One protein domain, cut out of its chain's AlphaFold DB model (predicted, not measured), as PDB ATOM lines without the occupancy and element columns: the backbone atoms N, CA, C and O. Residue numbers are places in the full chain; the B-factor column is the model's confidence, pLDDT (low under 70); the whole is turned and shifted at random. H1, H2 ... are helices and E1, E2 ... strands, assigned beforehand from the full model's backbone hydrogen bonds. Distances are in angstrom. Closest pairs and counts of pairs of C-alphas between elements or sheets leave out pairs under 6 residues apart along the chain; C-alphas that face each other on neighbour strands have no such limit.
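What this domain is: This is residues 91 to 122 and 217 to 287 of the 297 residues of an uncharacterized protein of Hymenolepis diminuta (UniProt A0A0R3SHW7). A small sheet of three short strands makes the core, between H1 on one side and the pair H3 and H4 on the other; H2 packs by its first turn at E2. Two long loops, residues 226 to 245 and 259 to 276, run round the outside, and residues 271 to 276 stick out. The 103 printed residues run E1 H1 H2 E2 E3 H3 H4; the antiparallel sheet has the order E2 E1 E3. The class is mixed, with under half of the residues in named elements; the whole is compact, radius of gyration of the C-alphas 13.5 A, spanning 38 by 32 by 23 A.

How they stand to each other: Inner strand E1, residues 91 to 94, pairs with E3, residues 246 to 249, N 91 to O 249 at 2.8 A, and with E2, residues 223 to 225, N 224 to O 92 at 2.8 A. H1, residues 101 to 110, is on the sheet; its closest C-alphas to E1 are Leu 101 and Leu 94, 7.2 A. H4, residues 277 to 285, lies over E1 and E3 at a height over the sheet of 9.4 A. H3, residues 251 to 258, only grazes the sheet and touches H4, closest C-alphas Val 257 and Ser 282, 6.2 A, at a steep tilt of 51 degrees, the same way. H2, residues 116 to 121, only grazes the sheet, closest C-alphas Leu 116 and Cys 223 of E2, 5.6 A. H1 is apart from H3 and H4. Every O i to N i+4 pair is within hydrogen-bond range in H1, H2 and H4; in H3, 3 of 4.

Where its parts are: E1 begins at C-alpha 91 (181.984, 227.183, 164.842). H1 is 14.2 A long, H4 12.7 A, H3 10.6 A. H4 ends at C-alpha 285 (172.144, 221.807, 174.946).

The domain as a whole: The C-alphas farthest apart, Phe 231 and Glu 265, are 39.2 A apart. Residues 123 to 216 are not printed; C-alphas 122 and 217 are 16.1 A apart across the cut. The links E2 to E3 and H3 to H4 are long. Residues 217, 219 and 287 have pLDDT under 70.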
ATOM      1  N   VAL A  91     182.131 226.724 163.464       94.25
ATOM      2  CA  VAL A  91     181.984 227.183 164.842       94.25
ATOM      3  C   VAL A  91     182.584 226.153 165.789       94.25
ATOM      4  O   VAL A  91     182.654 224.963 165.464       94.25
ATOM      5  N   ALA A  92     183.063 226.613 166.938       96.06
ATOM      6  CA  ALA A  92     183.533 225.741 168.003       96.06
ATOM      7  C   ALA A  92     182.441 225.612 169.065       96.06
ATOM      8  O   ALA A  92     182.089 226.586 169.726       96.06
ATOM      9  N   ILE A  93     181.916 224.399 169.215       95.31
ATOM     10  CA  ILE A  93     180.983 224.056 170.285       95.31
ATOM     11  C   ILE A  93     181.811 223.612 171.477       95.31
ATOM     12  O   ILE A  93     182.426 222.545 171.425       95.31
ATOM     13  N   LEU A  94     181.898 224.452 172.507       94.31
ATOM     14  CA  LEU A  94     182.702 224.127 173.678       94.31
ATOM     15  C   LEU A  94     182.057 222.989 174.456       94.31
ATOM     16  O   LEU A  94     180.835 222.892 174.548       94.31
ATOM     17  N   ASN A  95     182.900 222.133 175.013       92.69
ATOM     18  CA  ASN A  95     182.458 221.002 175.800       92.69
ATOM     19  C   ASN A  95     182.275 221.421 177.263       92.69
ATOM     20  O   ASN A  95     183.256 221.624 177.977       92.69
ATOM     21  N   ALA A  96     181.027 221.510 177.718       89.62
ATOM     22  CA  ALA A  96     180.674 221.913 179.077       89.62
ATOM     23  C   ALA A  96     181.232 220.977 180.165       89.62
ATOM     24  O   ALA A  96     181.433 221.406 181.298       89.62
ATOM     25  N   VAL A  97     181.510 219.713 179.823       88.06
ATOM     26  CA  VAL A  97     182.061 218.703 180.743       88.06
ATOM     27  C   VAL A  97     183.582 218.844 180.895       88.06
ATOM     28  O   VAL A  97     184.177 218.273 181.807       88.06
ATOM     29  N   ASN A  98     184.240 219.607 180.018       90.25
ATOM     30  CA  ASN A  98     185.681 219.781 180.082       90.25
ATOM     31  C   ASN A  98     186.081 220.616 181.317       90.25
ATOM     32  O   ASN A  98     185.604 221.745 181.464       90.25
ATOM     33  N   PRO A  99     186.994 220.134 182.180       88.38
ATOM     34  CA  PRO A  99     187.384 220.861 183.390       88.38
ATOM     35  C   PRO A  99     188.089 222.197 183.096       88.38
ATOM     36  O   PRO A  99     188.012 223.121 183.901       88.38
ATOM     37  N   ALA A 100     188.729 222.334 181.932       90.88
ATOM     38  CA  ALA A 100     189.398 223.553 181.487       90.88
ATOM     39  C   ALA A 100     188.491 224.457 180.625       90.88
ATOM     40  O   ALA A 100     188.987 225.287 179.862       90.88
ATOM     41  N   LEU A 101     187.161 224.318 180.721       90.88
ATOM     42  CA  LEU A 101     186.203 225.110 179.938       90.88
ATOM     43  C   LEU A 101     186.456 226.622 180.043       90.88
ATOM     44  O   LEU A 101     186.404 227.321 179.033       90.88
ATOM     45  N   GLN A 102     186.742 227.131 181.245       92.00
ATOM     46  CA  GLN A 102     186.978 228.564 181.466       92.00
ATOM     47  C   GLN A 102     188.268 229.055 180.796       92.00
ATOM     48  O   GLN A 102     188.285 230.128 180.196       92.00
ATOM     49  N   GLU A 103     189.330 228.251 180.832       93.12
ATOM     50  CA  GLU A 103     190.582 228.550 180.129       93.12
ATOM     51  C   GLU A 103     190.377 228.528 178.611       93.12
ATOM     52  O   GLU A 103     190.847 229.419 177.902       93.12
ATOM     53  N   CYS A 104     189.620 227.546 178.112       93.62
ATOM     54  CA  CYS A 104     189.261 227.440 176.702       93.62
ATOM     55  C   CYS A 104     188.452 228.665 176.241       93.62
ATOM     56  O   CYS A 104     188.788 229.286 175.232       93.62
ATOM     57  N   LEU A 105     187.437 229.071 177.013       93.94
ATOM     58  CA  LEU A 105     186.659 230.292 176.776       93.94
ATOM     59  C   LEU A 105     187.565 231.527 176.695       93.94
ATOM     60  O   LEU A 105     187.490 232.280 175.723       93.94
ATOM     61  N   ALA A 106     188.452 231.716 177.676       94.38
ATOM     62  CA  ALA A 106     189.395 232.832 177.693       94.38
ATOM     63  C   ALA A 106     190.325 232.823 176.465       94.38
ATOM     64  O   ALA A 106     190.577 233.872 175.866       94.38
ATOM     65  N   GLU A 107     190.787 231.646 176.028       94.12
ATOM     66  CA  GLU A 107     191.594 231.504 174.815       94.12
ATOM     67  C   GLU A 107     190.815 231.927 173.559       94.12
ATOM     68  O   GLU A 107     191.360 232.636 172.707       94.12
ATOM     69  N   PHE A 108     189.548 231.534 173.427       95.12
ATOM     70  CA  PHE A 108     188.707 231.949 172.303       95.12
ATOM     71  C   PHE A 108     188.459 233.464 172.304       95.12
ATOM     72  O   PHE A 108     188.679 234.111 171.274       95.12
ATOM     73  N   TYR A 109     188.118 234.054 173.452       94.62
ATOM     74  CA  TYR A 109     187.950 235.506 173.573       94.62
ATOM     75  C   TYR A 109     189.234 236.273 173.245       94.62
ATOM     76  O   TYR A 109     189.189 237.258 172.507       94.62
ATOM     77  N   SER A 110     190.404 235.780 173.676       94.06
ATOM     78  CA  SER A 110     191.701 236.396 173.345       94.06
ATOM     79  C   SER A 110     191.981 236.448 171.834       94.06
ATOM     80  O   SER A 110     192.742 237.288 171.358       94.06
ATOM     81  N   LYS A 111     191.337 235.563 171.061       91.25
ATOM     82  CA  LYS A 111     191.437 235.471 169.599       91.25
ATOM     83  C   LYS A 111     190.271 236.152 168.874       91.25
ATOM     84  O   LYS A 111     190.106 235.918 167.677       91.25
ATOM     85  N   ASN A 112     189.499 236.993 169.569       91.62
ATOM     86  CA  ASN A 112     188.353 237.733 169.035       91.62
ATOM     87  C   ASN A 112     187.214 236.829 168.528       91.62
ATOM     88  O   ASN A 112     186.546 237.148 167.543       91.62
ATOM     89  N   TYR A 113     187.023 235.671 169.161       93.56
ATOM     90  CA  TYR A 113     185.794 234.906 168.988       93.56
ATOM     91  C   TYR A 113     184.703 235.476 169.884       93.56
ATOM     92  O   TYR A 113     184.974 235.994 170.965       93.56
ATOM     93  N   LEU A 114     183.471 235.339 169.420       92.06
ATOM     94  CA  LEU A 114     182.264 235.747 170.116       92.06
ATOM     95  C   LEU A 114     181.431 234.505 170.428       92.06
ATOM     96  O   LEU A 114     181.446 233.540 169.661       92.06
ATOM     97  N   ASP A 115     180.691 234.540 171.530       91.25
ATOM     98  CA  ASP A 115     179.672 233.532 171.814       91.25
ATOM     99  C   ASP A 115     178.387 233.901 171.070       91.25
ATOM    100  O   ASP A 115     177.752 234.908 171.390       91.25
ATOM    101  N   LEU A 116     178.018 233.099 170.067       88.00
ATOM    102  CA  LEU A 116     176.927 233.396 169.136       88.00
ATOM    103  C   LEU A 116     175.629 233.743 169.866       88.00
ATOM    104  O   LEU A 116     174.987 234.736 169.538       88.00
ATOM    105  N   PHE A 117     175.241 232.938 170.852       82.50
ATOM    106  CA  PHE A 117     173.969 233.133 171.542       82.50
ATOM    107  C   PHE A 117     174.018 234.345 172.452       82.50
ATOM    108  O   PHE A 117     173.081 235.134 172.441       82.50
ATOM    109  N   THR A 118     175.139 234.565 173.142       83.56
ATOM    110  CA  THR A 118     175.339 235.789 173.922       83.56
ATOM    111  C   THR A 118     175.181 237.025 173.030       83.56
ATOM    112  O   THR A 118     174.442 237.931 173.397       83.56
ATOM    113  N   GLU A 119     175.777 237.046 171.833       83.44
ATOM    114  CA  GLU A 119     175.605 238.152 170.876       83.44
ATOM    115  C   GLU A 119     174.160 238.312 170.390       83.44
ATOM    116  O   GLU A 119     173.665 239.435 170.325       83.44
ATOM    117  N   LEU A 120     173.466 237.212 170.086       77.25
ATOM    118  CA  LEU A 120     172.066 237.239 169.644       77.25
ATOM    119  C   LEU A 120     171.101 237.696 170.750       77.25
ATOM    120  O   LEU A 120     170.050 238.251 170.446       77.25
ATOM    121  N   THR A 121     171.456 237.478 172.019       72.69
ATOM    122  CA  THR A 121     170.660 237.908 173.181       72.69
ATOM    123  C   THR A 121     170.906 239.345 173.619       72.69
ATOM    124  O   THR A 121     170.171 239.844 174.473       72.69
ATOM    125  N   LYS A 122     171.938 240.017 173.088       74.06
ATOM    126  CA  LYS A 122     172.218 241.399 173.483       74.06
ATOM    127  C   LYS A 122     171.003 242.262 173.146       74.06
ATOM    128  O   LYS A 122     170.535 242.213 172.006       74.06
ATOM    129  N   SER A 217     166.185 227.973 175.993       60.78
ATOM    130  CA  SER A 217     166.471 226.552 175.741       60.78
ATOM    131  C   SER A 217     167.954 226.284 175.459       60.78
ATOM    132  O   SER A 217     168.465 225.211 175.775       60.78
ATOM    133  N   PHE A 218     168.690 227.265 174.917       72.00
ATOM    134  CA  PHE A 218     170.083 227.078 174.485       72.00
ATOM    135  C   PHE A 218     171.097 227.950 175.225       72.00
ATOM    136  O   PHE A 218     172.265 227.983 174.841       72.00
ATOM    137  N   LYS A 219     170.709 228.600 176.330       67.94
ATOM    138  CA  LYS A 219     171.599 229.471 177.130       67.94
ATOM    139  C   LYS A 219     172.894 228.794 177.600       67.94
ATOM    140  O   LYS A 219     173.901 229.454 177.864       67.94
ATOM    141  N   ASN A 220     172.858 227.469 177.724       74.94
ATOM    142  CA  ASN A 220     173.982 226.663 178.184       74.94
ATOM    143  C   ASN A 220     174.950 226.290 177.050       74.94
ATOM    144  O   ASN A 220     176.102 225.953 177.324       74.94
ATOM    145  N   LEU A 221     174.515 226.370 175.789       87.94
ATOM    146  CA  LEU A 221     175.346 226.030 174.644       87.94
ATOM    147  C   LEU A 221     176.356 227.153 174.391       87.94
ATOM    148  O   LEU A 221     175.992 228.287 174.092       87.94
ATOM    149  N   LYS A 222     177.648 226.832 174.482       91.88
ATOM    150  CA  LYS A 222     178.739 227.771 174.198       91.88
ATOM    151  C   LYS A 222     179.229 227.580 172.771       91.88
ATOM    152  O   LYS A 222     179.943 226.623 172.475       91.88
ATOM    153  N   CYS A 223     178.831 228.493 171.885       93.38
ATOM    154  CA  CYS A 223     179.106 228.412 170.453       93.38
ATOM    155  C   CYS A 223     180.020 229.557 170.016       93.38
ATOM    156  O   CYS A 223     179.564 230.665 169.739       93.38
ATOM    157  N   MET A 224     181.318 229.277 169.927       95.19
ATOM    158  CA  MET A 224     182.325 230.271 169.569       95.19
ATOM    159  C   MET A 224     182.402 230.448 168.051       95.19
ATOM    160  O   MET A 224     182.642 229.498 167.295       95.19
ATOM    161  N   VAL A 225     182.243 231.691 167.610       92.69
ATOM    162  CA  VAL A 225     182.184 232.111 166.207       92.69
ATOM    163  C   VAL A 225     183.100 233.311 165.976       92.69
ATOM    164  O   VAL A 225     183.263 234.166 166.842       92.69
ATOM    165  N   LEU A 226     183.724 233.379 164.799       89.44
ATOM    166  CA  LEU A 226     184.453 234.574 164.375       89.44
ATOM    167  C   LEU A 226     183.493 235.611 163.778       89.44
ATOM    168  O   LEU A 226     182.571 235.222 163.057       89.44
ATOM    169  N   PRO A 227     183.748 236.917 163.969       86.62
ATOM    170  CA  PRO A 227     182.964 237.971 163.340       86.62
ATOM    171  C   PRO A 227     182.887 237.817 161.818       86.62
ATOM    172  O   PRO A 227     183.872 237.449 161.162       86.62
ATOM    173  N   THR A 228     181.729 238.158 161.251       79.56
ATOM    174  CA  THR A 228     181.477 238.133 159.806       79.56
ATOM    175  C   THR A 228     182.576 238.864 159.033       79.56
ATOM    176  O   THR A 228     183.042 239.928 159.429       79.56
ATOM    177  N   GLY A 229     183.015 238.277 157.918       77.12
ATOM    178  CA  GLY A 229     184.121 238.802 157.110       77.12
ATOM    179  C   GLY A 229     185.514 238.381 157.593       77.12
ATOM    180  O   GLY A 229     186.490 238.567 156.866       77.12
ATOM    181  N   THR A 230     185.629 237.744 158.762       80.88
ATOM    182  CA  THR A 230     186.904 237.190 159.228       80.88
ATOM    183  C   THR A 230     187.149 235.819 158.615       80.88
ATOM    184  O   THR A 230     186.411 234.864 158.840       80.88
ATOM    185  N   PHE A 231     188.248 235.689 157.875       80.19
ATOM    186  CA  PHE A 231     188.660 234.417 157.297       80.19
ATOM    187  C   PHE A 231     189.809 233.797 158.103       80.19
ATOM    188  O   PHE A 231     190.986 234.040 157.838       80.19
ATOM    189  N   SER A 232     189.474 232.970 159.094       84.50
ATOM    190  CA  SER A 232     190.445 232.181 159.858       84.50
ATOM    191  C   SER A 232     189.877 230.804 160.190       84.50
ATOM    192  O   SER A 232     188.684 230.653 160.429       84.50
ATOM    193  N   GLY A 233     190.730 229.783 160.168       83.75
ATOM    194  CA  GLY A 233     190.392 228.459 160.673       83.75
ATOM    195  C   GLY A 233     190.331 228.439 162.200       83.75
ATOM    196  O   GLY A 233     191.034 229.213 162.860       83.75
ATOM    197  N   LEU A 234     189.525 227.519 162.731       90.00
ATOM    198  CA  LEU A 234     189.520 227.187 164.152       90.00
ATOM    199  C   LEU A 234     190.893 226.653 164.593       90.00
ATOM    200  O   LEU A 234     191.603 226.040 163.782       90.00
ATOM    201  N   PRO A 235     191.271 226.850 165.871       90.19
ATOM    202  CA  PRO A 235     192.386 226.117 166.455       90.19
ATOM    203  C   PRO A 235     192.131 224.601 166.399       90.19
ATOM    204  O   PRO A 235     191.037 224.138 166.066       90.19
ATOM    205  N   ARG A 236     193.158 223.798 166.688       90.44
ATOM    206  CA  ARG A 236     192.967 222.350 166.845       90.44
ATOM    207  C   ARG A 236     192.367 222.079 168.229       90.44
ATOM    208  O   ARG A 236     192.914 222.637 169.179       90.44
ATOM    209  N   PRO A 237     191.325 221.233 168.338       94.19
ATOM    210  CA  PRO A 237     190.830 220.779 169.631       94.19
ATOM    211  C   PRO A 237     191.948 220.148 170.457       94.19
ATOM    212  O   PRO A 237     192.753 219.370 169.927       94.19
ATOM    213  N   LYS A 238     192.004 220.491 171.739       94.31
ATOM    214  CA  LYS A 238     192.945 219.939 172.713       94.31
ATOM    215  C   LYS A 238     192.241 218.847 173.505       94.31
ATOM    216  O   LYS A 238     191.073 218.984 173.849       94.31
ATOM    217  N   TYR A 239     192.954 217.758 173.769       94.00
ATOM    218  CA  TYR A 239     192.453 216.662 174.591       94.00
ATOM    219  C   TYR A 239     193.044 216.774 175.996       94.00
ATOM    220  O   TYR A 239     194.262 216.695 176.160       94.00
ATOM    221  N   ASN A 240     192.193 216.976 176.995       88.44
ATOM    222  CA  ASN A 240     192.565 217.095 178.402       88.44
ATOM    223  C   ASN A 240     191.415 216.604 179.295       88.44
ATOM    224  O   ASN A 240     190.245 216.699 178.942       88.44
ATOM    225  N   GLY A 241     191.742 216.022 180.453       81.00
ATOM    226  CA  GLY A 241     190.716 215.538 181.386       81.00
ATOM    227  C   GLY A 241     189.762 214.494 180.785       81.00
ATOM    228  O   GLY A 241     188.582 214.492 181.109       81.00
ATOM    229  N   GLY A 242     190.248 213.645 179.870       88.94
ATOM    230  CA  GLY A 242     189.452 212.569 179.264       88.94
ATOM    231  C   GLY A 242     188.488 213.002 178.152       88.94
ATOM    232  O   GLY A 242     187.726 212.176 177.660       88.94
ATOM    233  N   CYS A 243     188.503 214.269 177.732       91.88
ATOM    234  CA  CYS A 243     187.653 214.753 176.647       91.88
ATOM    235  C   CYS A 243     188.330 215.864 175.828       91.88
ATOM    236  O   CYS A 243     189.379 216.390 176.197       91.88
ATOM    237  N   TYR A 244     187.741 216.208 174.682       94.69
ATOM    238  CA  TYR A 244     188.152 217.392 173.925       94.69
ATOM    239  C   TYR A 244     187.536 218.661 174.521       94.69
ATOM    240  O   TYR A 244     186.432 218.625 175.067       94.69
ATOM    241  N   ASP A 245     188.249 219.776 174.397       94.62
ATOM    242  CA  ASP A 245     187.831 221.110 174.842       94.62
ATOM    243  C   ASP A 245     186.669 221.688 174.018       94.62
ATOM    244  O   ASP A 245     185.772 222.334 174.563       94.62
ATOM    245  N   PHE A 246     186.630 221.410 172.714       95.19
ATOM    246  CA  PHE A 246     185.520 221.777 171.837       95.19
ATOM    247  C   PHE A 246     185.381 220.855 170.624       95.19
ATOM    248  O   PHE A 246     186.309 220.149 170.223       95.19
ATOM    249  N   TYR A 247     184.215 220.916 169.981       95.38
ATOM    250  CA  TYR A 247     183.920 220.214 168.738       95.38
ATOM    251  C   TYR A 247     183.724 221.206 167.572       95.38
ATOM    252  O   TYR A 247     182.843 222.067 167.637       95.38
ATOM    253  N   PRO A 248     184.524 221.122 166.490       94.69
ATOM    254  CA  PRO A 248     184.385 222.000 165.332       94.69
ATOM    255  C   PRO A 248     183.259 221.525 164.403       94.69
ATOM    256  O   PRO A 248     183.386 220.483 163.754       94.69
ATOM    257  N   LEU A 249     182.200 222.319 164.255       94.56
ATOM    258  CA  LEU A 249     181.018 221.964 163.460       94.56
ATOM    259  C   LEU A 249     180.602 223.091 162.505       94.56
ATOM    260  O   LEU A 249     180.982 224.248 162.673       94.56
ATOM    261  N   ASP A 250     179.850 222.743 161.465       92.81
ATOM    262  CA  ASP A 250     179.169 223.720 160.613       92.81
ATOM    263  C   ASP A 250     177.987 224.362 161.361       92.81
ATOM    264  O   ASP A 250     177.225 223.661 162.030       92.81
ATOM    265  N   LEU A 251     177.809 225.680 161.237       90.62
ATOM    266  CA  LEU A 251     176.752 226.392 161.963       90.62
ATOM    267  C   LEU A 251     175.346 225.924 161.552       90.62
ATOM    268  O   LEU A 251     174.481 225.796 162.413       90.62
ATOM    269  N   GLY A 252     175.117 225.585 160.280       90.31
ATOM    270  CA  GLY A 252     173.837 225.033 159.830       90.31
ATOM    271  C   GLY A 252     173.507 223.699 160.502       90.31
ATOM    272  O   GLY A 252     172.351 223.409 160.800       90.31
ATOM    273  N   SER A 253     174.530 222.904 160.832       92.75
ATOM    274  CA  SER A 253     174.344 221.680 161.619       92.75
ATOM    275  C   SER A 253     173.977 221.940 163.076       92.75
ATOM    276  O   SER A 253     173.265 221.117 163.644       92.75
ATOM    277  N   VAL A 254     174.446 223.043 163.664       91.25
ATOM    278  CA  VAL A 254     174.042 223.473 165.010       91.25
ATOM    279  C   VAL A 254     172.586 223.917 164.975       91.25
ATOM    280  O   VAL A 254     171.790 223.399 165.748       91.25
ATOM    281  N   LEU A 255     172.221 224.788 164.027       88.75
ATOM    282  CA  LEU A 255     170.851 225.288 163.861       88.75
ATOM    283  C   LEU A 255     169.826 224.157 163.726       88.75
ATOM    284  O   LEU A 255     168.764 224.231 164.331       88.75
ATOM    285  N   ALA A 256     170.160 223.088 162.998       89.81
ATOM    286  CA  ALA A 256     169.298 221.911 162.891       89.81
ATOM    287  C   ALA A 256     168.970 221.267 164.251       89.81
ATOM    288  O   ALA A 256     167.856 220.801 164.437       89.81
ATOM    289  N   VAL A 257     169.918 221.247 165.196       89.25
ATOM    290  CA  VAL A 257     169.687 220.715 166.549       89.25
ATOM    291  C   VAL A 257     168.875 221.691 167.393       89.25
ATOM    292  O   VAL A 257     167.986 221.266 168.120       89.25
ATOM    293  N   LEU A 258     169.134 222.994 167.269       86.00
ATOM    294  CA  LEU A 258     168.348 224.006 167.982       86.00
ATOM    295  C   LEU A 258     166.878 223.969 167.550       86.00
ATOM    296  O   LEU A 258     165.991 224.090 168.379       86.00
ATOM    297  N   LEU A 259     166.611 223.743 166.263       86.38
ATOM    298  CA  LEU A 259     165.248 223.622 165.740       86.38
ATOM    299  C   LEU A 259     164.484 222.405 166.284       86.38
ATOM    300  O   LEU A 259     163.261 222.390 166.196       86.38
ATOM    301  N   LEU A 260     165.175 221.395 166.827       86.31
ATOM    302  CA  LEU A 260     164.524 220.274 167.512       86.31
ATOM    303  C   LEU A 260     164.062 220.638 168.928       86.31
ATOM    304  O   LEU A 260     163.249 219.902 169.476       86.31
ATOM    305  N   ASP A 261     164.601 221.716 169.511       83.38
ATOM    306  CA  ASP A 261     164.296 222.187 170.867       83.38
ATOM    307  C   ASP A 261     164.295 221.058 171.912       83.38
ATOM    308  O   ASP A 261     163.319 220.806 172.614       83.38
ATOM    309  N   VAL A 262     165.407 220.316 171.975       82.31
ATOM    310  CA  VAL A 262     165.537 219.162 172.873       82.31
ATOM    311  C   VAL A 262     165.492 219.626 174.332       82.31
ATOM    312  O   VAL A 262     166.420 220.274 174.818       82.31
ATOM    313  N   GLN A 263     164.423 219.251 175.032       81.31
ATOM    314  CA  GLN A 263     164.190 219.595 176.435       81.31
ATOM    315  C   GLN A 263     164.784 218.543 177.391       81.31
ATOM    316  O   GLN A 263     164.864 217.364 177.032       81.31
ATOM    317  N   PRO A 264     165.167 218.909 178.629       79.31
ATOM    318  CA  PRO A 264     165.506 217.932 179.665       79.31
ATOM    319  C   PRO A 264     164.418 216.859 179.819       79.31
ATOM    320  O   PRO A 264     163.240 217.130 179.598       79.31
ATOM    321  N   GLU A 265     164.814 215.635 180.179       79.19
ATOM    322  CA  GLU A 265     163.930 214.460 180.315       79.19
ATOM    323  C   GLU A 265     163.281 213.938 179.012       79.19
ATOM    324  O   GLU A 265     162.571 212.928 179.035       79.19
ATOM    325  N   THR A 266     163.533 214.551 177.846       81.50
ATOM    326  CA  THR A 266     163.055 213.997 176.568       81.50
ATOM    327  C   THR A 266     163.907 212.826 176.083       81.50
ATOM    328  O   THR A 266     165.134 212.802 176.193       81.50
ATOM    329  N   ARG A 267     163.240 211.826 175.495       84.62
ATOM    330  CA  ARG A 267     163.911 210.713 174.814       84.62
ATOM    331  C   ARG A 267     164.243 211.136 173.391       84.62
ATOM    332  O   ARG A 267     163.341 211.323 172.580       84.62
ATOM    333  N   MET A 268     165.530 211.247 173.094       84.75
ATOM    334  CA  MET A 268     166.029 211.588 171.765       84.75
ATOM    335  C   MET A 268     166.528 210.334 171.034       84.75
ATOM    336  O   MET A 268     167.202 209.493 171.625       84.75
ATOM    337  N   LEU A 269     166.236 210.243 169.733       89.94
ATOM    338  CA  LEU A 269     166.797 209.244 168.824       89.94
ATOM    339  C   LEU A 269     167.539 209.945 167.684       89.94
ATOM    340  O   LEU A 269     166.942 210.703 166.922       89.94
ATOM    341  N   ASP A 270     168.830 209.656 167.540       90.88
ATOM    342  CA  ASP A 270     169.634 210.071 166.389       90.88
ATOM    343  C   ASP A 270     169.776 208.895 165.409       90.88
ATOM    344  O   ASP A 270     170.641 208.033 165.568       90.88
ATOM    345  N   LEU A 271     168.887 208.845 164.409       92.38
ATOM    346  CA  LEU A 271     168.814 207.760 163.416       92.38
ATOM    347  C   LEU A 271     170.100 207.621 162.583       92.38
ATOM    348  O   LEU A 271     170.464 206.516 162.184       92.38
ATOM    349  N   CYS A 272     170.791 208.735 162.325       92.56
ATOM    350  CA  CYS A 272     171.944 208.823 161.425       92.56
ATOM    351  C   CYS A 272     173.106 209.536 162.120       92.56
ATOM    352  O   CYS A 272     173.571 210.590 161.678       92.56
ATOM    353  N   SER A 273     173.575 208.944 163.217       91.38
ATOM    354  CA  SER A 273     174.462 209.645 164.138       91.38
ATOM    355  C   SER A 273     175.883 209.856 163.621       91.38
ATOM    356  O   SER A 273     176.466 210.903 163.880       91.38
ATOM    357  N   ALA A 274     176.465 208.934 162.847       91.12
ATOM    358  CA  ALA A 274     177.850 209.063 162.383       91.12
ATOM    359  C   ALA A 274     178.062 210.325 161.505       91.12
ATOM    360  O   ALA A 274     177.319 210.527 160.544       91.12
ATOM    361  N   PRO A 275     179.088 211.171 161.764       91.31
ATOM    362  CA  PRO A 275     180.205 211.001 162.706       91.31
ATOM    363  C   PRO A 275     179.983 211.557 164.134       91.31
ATOM    364  O   PRO A 275     180.925 211.595 164.918       91.31
ATOM    365  N   GLY A 276     178.784 212.030 164.474       91.50
ATOM    366  CA  GLY A 276     178.351 212.325 165.849       91.50
ATOM    367  C   GLY A 276     178.171 213.806 166.176       91.50
ATOM    368  O   GLY A 276     177.785 214.146 167.286       91.50
ATOM    369  N   GLY A 277     178.437 214.718 165.236       92.88
ATOM    370  CA  GLY A 277     178.456 216.159 165.526       92.88
ATOM    371  C   GLY A 277     177.122 216.717 166.038       92.88
ATOM    372  O   GLY A 277     177.114 217.534 166.954       92.88
ATOM    373  N   LYS A 278     175.992 216.258 165.485       93.38
ATOM    374  CA  LYS A 278     174.652 216.686 165.926       93.38
ATOM    375  C   LYS A 278     174.287 216.090 167.285       93.38
ATOM    376  O   LYS A 278     173.782 216.818 168.136       93.38
ATOM    377  N   ALA A 279     174.618 214.819 167.518       92.19
ATOM    378  CA  ALA A 279     174.485 214.190 168.831       92.19
ATOM    379  C   ALA A 279     175.279 214.951 169.901       92.19
ATOM    380  O   ALA A 279     174.729 215.284 170.944       92.19
ATOM    381  N   VAL A 280     176.537 215.318 169.617       91.31
ATOM    382  CA  VAL A 280     177.359 216.125 170.533       91.31
ATOM    383  C   VAL A 280     176.668 217.444 170.862       91.31
ATOM    384  O   VAL A 280     176.518 217.755 172.036       91.31
ATOM    385  N   VAL A 281     176.200 218.202 169.863       91.69
ATOM    386  CA  VAL A 281     175.479 219.465 170.117       91.69
ATOM    387  C   VAL A 281     174.233 219.235 170.971       91.69
ATOM    388  O   VAL A 281     174.015 219.988 171.911       91.69
ATOM    389  N   SER A 282     173.473 218.174 170.698       89.81
ATOM    390  CA  SER A 282     172.249 217.841 171.441       89.81
ATOM    391  C   SER A 282     172.533 217.501 172.908       89.81
ATOM    392  O   SER A 282     171.770 217.857 173.796       89.81
ATOM    393  N   LEU A 283     173.665 216.861 173.204       88.12
ATOM    394  CA  LEU A 283     174.087 216.623 174.589       88.12
ATOM    395  C   LEU A 283     174.529 217.921 175.281       88.12
ATOM    396  O   LEU A 283     174.286 218.106 176.472       88.12
ATOM    397  N   GLN A 284     175.168 218.832 174.541       88.38
ATOM    398  CA  GLN A 284     175.627 220.115 175.079       88.38
ATOM    399  C   GLN A 284     174.469 221.088 175.355       88.38
ATOM    400  O   GLN A 284     174.580 221.900 176.273       88.38
ATOM    401  N   THR A 285     173.344 221.004 174.631       84.12
ATOM    402  CA  THR A 285     172.144 221.807 174.946       84.12
ATOM    403  C   THR A 285     171.520 221.400 176.282       84.12
ATOM    404  O   THR A 285     171.070 222.260 177.036       84.12
ATOM    405  N   LEU A 286     171.580 220.110 176.627       77.62
ATOM    406  CA  LEU A 286     170.995 219.553 177.851       77.62
ATOM    407  C   LEU A 286     171.791 219.849 179.132       77.62
ATOM    408  O   LEU A 286     171.313 219.532 180.218       77.62
ATOM    409  N   ASN A 287     172.976 220.466 179.028       66.25
ATOM    410  CA  ASN A 287     173.853 220.798 180.160       66.25
ATOM    411  C   ASN A 287     173.964 219.651 181.174       66.25
ATOM    412  O   ASN A 287     173.688 219.828 182.364       66.25
TER     413      ASN A 287